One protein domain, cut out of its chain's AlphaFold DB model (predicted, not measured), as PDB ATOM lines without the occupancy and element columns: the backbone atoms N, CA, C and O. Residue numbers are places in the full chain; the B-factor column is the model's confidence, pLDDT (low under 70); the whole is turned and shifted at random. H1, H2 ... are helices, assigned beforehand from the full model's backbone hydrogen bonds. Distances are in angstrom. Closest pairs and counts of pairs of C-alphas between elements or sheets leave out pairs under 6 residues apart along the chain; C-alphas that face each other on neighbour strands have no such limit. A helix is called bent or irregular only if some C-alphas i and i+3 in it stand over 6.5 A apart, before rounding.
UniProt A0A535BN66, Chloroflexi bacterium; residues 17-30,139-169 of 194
ATOM      1  N   ARG A  17     160.630 339.781 259.115       90.38
ATOM      2  CA  ARG A  17     160.961 338.367 258.937       90.38
ATOM      3  C   ARG A  17     160.336 337.479 260.017       90.38
ATOM      4  O   ARG A  17     159.773 336.445 259.677       90.38
ATOM      5  N   ASP A  18     160.383 337.884 261.286       89.94
ATOM      6  CA  ASP A  18     159.816 337.092 262.386       89.94
ATOM      7  C   ASP A  18     158.290 336.991 262.268       89.94
ATOM      8  O   ASP A  18     157.702 335.944 262.533       89.94
ATOM      9  N   LEU A  19     157.643 338.076 261.830       92.44
ATOM     10  CA  LEU A  19     156.200 338.102 261.586       92.44
ATOM     11  C   LEU A  19     155.808 337.217 260.398       92.44
ATOM     12  O   LEU A  19     154.790 336.529 260.461       92.44
ATOM     13  N   GLN A  20     156.615 337.210 259.336       92.75
ATOM     14  CA  GLN A  20     156.411 336.342 258.179       92.75
ATOM     15  C   GLN A  20     156.560 334.866 258.568       92.75
ATOM     16  O   GLN A  20     155.670 334.062 258.293       92.75
ATOM     17  N   GLU A  21     157.633 334.518 259.281       93.44
ATOM     18  CA  GLU A  21     157.851 333.153 259.770       93.44
ATOM     19  C   GLU A  21     156.732 332.714 260.729       93.44
ATOM     20  O   GLU A  21     156.285 331.569 260.678       93.44
ATOM     21  N   TYR A  22     156.234 333.614 261.582       93.94
ATOM     22  CA  TYR A  22     155.098 333.317 262.455       93.94
ATOM     23  C   TYR A  22     153.813 333.065 261.653       93.94
ATOM     24  O   TYR A  22     153.114 332.085 261.912       93.94
ATOM     25  N   LEU A  23     153.506 333.901 260.657       94.31
ATOM     26  CA  LEU A  23     152.352 333.707 259.774       94.31
ATOM     27  C   LEU A  23     152.411 332.347 259.061       94.31
ATOM     28  O   LEU A  23     151.400 331.652 258.982       94.31
ATOM     29  N   GLU A  24     153.591 331.937 258.597       93.62
ATOM     30  CA  GLU A  24     153.809 330.652 257.921       93.62
ATOM     31  C   GLU A  24     153.698 329.441 258.854       93.62
ATOM     32  O   GLU A  24     153.174 328.400 258.453       93.62
ATOM     33  N   ARG A  25     154.142 329.564 260.107       95.00
ATOM     34  CA  ARG A  25     154.003 328.496 261.114       95.00
ATOM     35  C   ARG A  25     152.579 328.370 261.650       95.00
ATOM     36  O   ARG A  25     152.190 327.296 262.096       95.00
ATOM     37  N   HIS A  26     151.803 329.452 261.610       94.62
ATOM     38  CA  HIS A  26     150.448 329.523 262.158       94.62
ATOM     39  C   HIS A  26     149.384 329.780 261.088       94.62
ATOM     40  O   HIS A  26     148.361 330.398 261.378       94.62
ATOM     41  N   ARG A  27     149.609 329.289 259.863       93.19
ATOM     42  CA  ARG A  27     148.731 329.506 258.699       93.19
ATOM     43  C   ARG A  27     147.262 329.249 259.000       93.19
ATOM     44  O   ARG A  27     146.449 330.117 258.711       93.19
ATOM     45  N   ASP A  28     146.948 328.148 259.675       92.44
ATOM     46  CA  ASP A  28     145.574 327.764 260.025       92.44
ATOM     47  C   ASP A  28     144.834 328.828 260.858       92.44
ATOM     48  O   ASP A  28     143.612 328.924 260.809       92.44
ATOM     49  N   ARG A  29     145.558 329.657 261.628       91.38
ATOM     50  CA  ARG A  29     144.963 330.743 262.432       91.38
ATOM     51  C   ARG A  29     144.624 331.985 261.611       91.38
ATOM     52  O   ARG A  29     143.796 332.780 262.046       91.38
ATOM     53  N   PHE A  30     145.298 332.177 260.482       93.50
ATOM     54  CA  PHE A  30     145.175 333.367 259.636       93.50
ATOM     55  C   PHE A  30     144.528 333.068 258.284       93.50
ATOM     56  O   PHE A  30     144.261 333.995 257.519       93.50
ATOM     57  N   GLN A 139     148.463 337.825 252.566       94.00
ATOM     58  CA  GLN A 139     149.826 338.337 252.706       94.00
ATOM     59  C   GLN A 139     150.009 339.040 254.053       94.00
ATOM     60  O   GLN A 139     149.075 339.673 254.554       94.00
ATOM     61  N   LEU A 140     151.234 339.011 254.592       91.56
ATOM     62  CA  LEU A 140     151.547 339.638 255.875       91.56
ATOM     63  C   LEU A 140     151.087 341.094 255.932       91.56
ATOM     64  O   LEU A 140     150.510 341.486 256.933       91.56
ATOM     65  N   ALA A 141     151.243 341.875 254.861       93.31
ATOM     66  CA  ALA A 141     150.779 343.263 254.818       93.31
ATOM     67  C   ALA A 141     149.287 343.423 255.185       93.31
ATOM     68  O   ALA A 141     148.929 344.366 255.889       93.31
ATOM     69  N   ALA A 142     148.430 342.481 254.775       92.38
ATOM     70  CA  ALA A 142     146.992 342.514 255.043       92.38
ATOM     71  C   ALA A 142     146.631 342.085 256.477       92.38
ATOM     72  O   ALA A 142     145.641 342.562 257.027       92.38
ATOM     73  N   VAL A 143     147.431 341.211 257.099       94.00
ATOM     74  CA  VAL A 143     147.178 340.679 258.456       94.00
ATOM     75  C   VAL A 143     148.228 341.085 259.487       94.00
ATOM     76  O   VAL A 143     148.221 340.587 260.610       94.00
ATOM     77  N   ARG A 144     149.105 342.041 259.163       93.06
ATOM     78  CA  ARG A 144     150.279 342.392 259.976       93.06
ATOM     79  C   ARG A 144     149.905 342.708 261.415       93.06
ATOM     80  O   ARG A 144     150.552 342.230 262.337       93.06
ATOM     81  N   GLN A 145     148.856 343.504 261.608       93.00
ATOM     82  CA  GLN A 145     148.383 343.872 262.942       93.00
ATOM     83  C   GLN A 145     147.898 342.650 263.728       93.00
ATOM     84  O   GLN A 145     148.253 342.499 264.890       93.00
ATOM     85  N   GLN A 146     147.158 341.741 263.092       93.00
ATOM     86  CA  GLN A 146     146.686 340.512 263.735       93.00
ATOM     87  C   GLN A 146     147.856 339.601 264.120       93.00
ATOM     88  O   GLN A 146     147.887 339.076 265.230       93.00
ATOM     89  N   VAL A 147     148.844 339.466 263.231       94.25
ATOM     90  CA  VAL A 147     150.064 338.685 263.475       94.25
ATOM     91  C   VAL A 147     150.860 339.275 264.640       94.25
ATOM     92  O   VAL A 147     151.205 338.546 265.563       94.25
ATOM     93  N   VAL A 148     151.084 340.594 264.660       92.88
ATOM     94  CA  VAL A 148     151.768 341.282 265.770       92.88
ATOM     95  C   VAL A 148     151.051 341.033 267.094       92.88
ATOM     96  O   VAL A 148     151.691 340.631 268.060       92.88
ATOM     97  N   GLN A 149     149.730 341.221 267.141       92.50
ATOM     98  CA  GLN A 149     148.958 340.995 268.364       92.50
ATOM     99  C   GLN A 149     149.040 339.538 268.833       92.50
ATOM    100  O   GLN A 149     149.188 339.287 270.027       92.50
ATOM    101  N   ALA A 150     149.006 338.579 267.906       93.44
ATOM    102  CA  ALA A 150     149.147 337.166 268.233       93.44
ATOM    103  C   ALA A 150     150.534 336.844 268.814       93.44
ATOM    104  O   ALA A 150     150.620 336.168 269.837       93.44
ATOM    105  N   VAL A 151     151.604 337.376 268.210       92.62
ATOM    106  CA  VAL A 151     152.974 337.190 268.709       92.62
ATOM    107  C   VAL A 151     153.139 337.809 270.095       92.62
ATOM    108  O   VAL A 151     153.697 337.168 270.986       92.62
ATOM    109  N   MET A 152     152.634 339.027 270.306       90.00
ATOM    110  CA  MET A 152     152.711 339.691 271.611       90.00
ATOM    111  C   MET A 152     151.935 338.922 272.680       90.00
ATOM    112  O   MET A 152     152.464 338.673 273.762       90.00
ATOM    113  N   ALA A 153     150.723 338.461 272.362       90.69
ATOM    114  CA  ALA A 153     149.934 337.643 273.277       90.69
ATOM    115  C   ALA A 153     150.668 336.349 273.675       90.69
ATOM    116  O   ALA A 153     150.674 335.975 274.851       90.69
ATOM    117  N   GLU A 154     151.328 335.688 272.720       90.31
ATOM    118  CA  GLU A 154     152.114 334.481 272.981       90.31
ATOM    119  C   GLU A 154     153.350 334.771 273.849       90.31
ATOM    120  O   GLU A 154     153.606 334.055 274.823       90.31
ATOM    121  N   ARG A 155     154.076 335.862 273.567       89.00
ATOM    122  CA  ARG A 155     155.227 336.310 274.370       89.00
ATOM    123  C   ARG A 155     154.834 336.603 275.816       89.00
ATOM    124  O   ARG A 155     155.466 336.063 276.730       89.00
ATOM    125  N   SER A 156     153.777 337.386 276.032       86.75
ATOM    126  CA  SER A 156     153.289 337.718 277.376       86.75
ATOM    127  C   SER A 156     152.820 336.475 278.136       86.75
ATOM    128  O   SER A 156     153.115 336.326 279.325       86.75
ATOM    129  N   ALA A 157     152.138 335.539 277.466       89.44
ATOM    130  CA  ALA A 157     151.730 334.273 278.076       89.44
ATOM    131  C   ALA A 157     152.943 333.429 278.506       89.44
ATOM    132  O   ALA A 157     152.977 332.914 279.629       89.44
ATOM    133  N   ALA A 158     153.969 333.337 277.654       88.75
ATOM    134  CA  ALA A 158     155.199 332.610 277.957       88.75
ATOM    135  C   ALA A 158     155.990 333.252 279.112       88.75
ATOM    136  O   ALA A 158     156.519 332.542 279.972       88.75
ATOM    137  N   GLN A 159     156.058 334.584 279.174       85.56
ATOM    138  CA  GLN A 159     156.693 335.311 280.279       85.56
ATOM    139  C   GLN A 159     155.960 335.091 281.601       85.56
ATOM    140  O   GLN A 159     156.594 334.725 282.592       85.56
ATOM    141  N   LEU A 160     154.630 335.214 281.607       84.56
ATOM    142  CA  LEU A 160     153.818 334.944 282.791       84.56
ATOM    143  C   LEU A 160     154.037 333.513 283.300       84.56
ATOM    144  O   LEU A 160     154.237 333.313 284.498       84.56
ATOM    145  N   ALA A 161     154.057 332.523 282.401       87.81
ATOM    146  CA  ALA A 161     154.315 331.131 282.760       87.81
ATOM    147  C   ALA A 161     155.702 330.946 283.403       87.81
ATOM    148  O   ALA A 161     155.810 330.306 284.452       87.81
ATOM    149  N   ARG A 162     156.753 331.561 282.835       88.06
ATOM    150  CA  ARG A 162     158.113 331.538 283.406       88.06
ATOM    151  C   ARG A 162     158.185 332.227 284.770       88.06
ATOM    152  O   ARG A 162     158.807 331.697 285.689       88.06
ATOM    153  N   GLY A 163     157.542 333.384 284.916       84.50
ATOM    154  CA  GLY A 163     157.481 334.129 286.174       84.50
ATOM    155  C   GLY A 163     156.786 333.340 287.283       84.50
ATOM    156  O   GLY A 163     157.319 333.212 288.384       84.50
ATOM    157  N   LEU A 164     155.640 332.729 286.972       87.06
ATOM    158  CA  LEU A 164     154.913 331.861 287.901       87.06
ATOM    159  C   LEU A 164     155.722 330.617 288.286       87.06
ATOM    160  O   LEU A 164     155.732 330.252 289.459       87.06
ATOM    161  N   ALA A 165     156.416 329.982 287.337       86.31
ATOM    162  CA  ALA A 165     157.283 328.838 287.624       86.31
ATOM    163  C   ALA A 165     158.431 329.216 288.576       86.31
ATOM    164  O   ALA A 165     158.697 328.492 289.534       86.31
ATOM    165  N   ARG A 166     159.055 330.385 288.368       85.00
ATOM    166  CA  ARG A 166     160.095 330.909 289.264       85.00
ATOM    167  C   ARG A 166     159.558 331.149 290.672       85.00
ATOM    168  O   ARG A 166     160.187 330.718 291.628       85.00
ATOM    169  N   LEU A 167     158.399 331.797 290.803       84.50
ATOM    170  CA  LEU A 167     157.779 332.039 292.110       84.50
ATOM    171  C   LEU A 167     157.439 330.722 292.817       84.50
ATOM    172  O   LEU A 167     157.778 330.561 293.980       84.50
ATOM    173  N   ARG A 168     156.858 329.740 292.119       83.44
ATOM    174  CA  ARG A 168     156.577 328.414 292.701       83.44
ATOM    175  C   ARG A 168     157.825 327.713 293.240       83.44
ATOM    176  O   ARG A 168     157.726 327.029 294.244       83.44
ATOM    177  N   GLY A 169     158.982 327.887 292.603       80.69
ATOM    178  CA  GLY A 169     160.242 327.321 293.093       80.69
ATOM    179  C   GLY A 169     160.812 328.011 294.339       80.69
ATOM    180  O   GLY A 169     161.672 327.439 294.999       80.69
TER     181      GLY A 169
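This is residues 17 to 30 and 139 to 169 of the 194 residues of a protein of Chloroflexi bacterium (UniProt A0A535BN66). One long helix, H3, makes the length of this model, and a short helix, H1, packs crosswise on the stretch of it from residues 140 to 151, with the very short H2 near that same end. Residues 152 to 169 of H3 stick out free as a long arm. The printed part has 45 residues with three named helices, H1, H2 and H3 along the chain, and no named strand: the class is all helix. The whole is loose, with a radius of gyration of the C-alphas of 13.4 A, and a rod in outline, spanning 43 by 18 by 16 A.

Start with H3, residues 140 to 169, which has a kink of 37 degrees near residue 147 and is irregular, with C-alphas 142 and 145 8.1 A apart. H1, residues 17 to 25, touches H3 at residues 140 to 151 alone. The closest C-alphas are those of Gln 20 and Leu 140, 6.3 A apart, and the lines of the two helices are about perpendicular, at 86 degrees. H2, residues 27 to 30, is close to H3 but not clearly touching: look at the C-alphas of Phe 30 and Val 143, the closest, 7.7 A apart. H2 is also close to H1 but not clearly touching, the C-alphas of Leu 23 and Phe 30 being closest at 7.2 A. Each O i to N i+4 pair is within hydrogen-bond range in H1, and 24 of 26 are in H3; H2 is too short for such a pair.

Find C-alpha 140 at (151.547, 339.638, 255.875); from there H3 runs 40.2 A to C-alpha 169 at (160.242, 327.321, 293.093). H1 begins at C-alpha 17, (160.961, 338.367, 258.937), and measures 12.3 A to C-alpha 25. H2 measures 5.3 A from C-alpha 27 to C-alpha 30.

The C-alphas farthest apart are those of Gln 139 and Gly 169, at 43.1 A. The link from H1 to H2 is tight, and the link from H2 to H3 runs across the cut, where residues 31 to 138 are not printed and C-alphas 30 and 139 are 9.7 A apart. The mean pLDDT of the printed part is 90.5, and no printed residue is under 70.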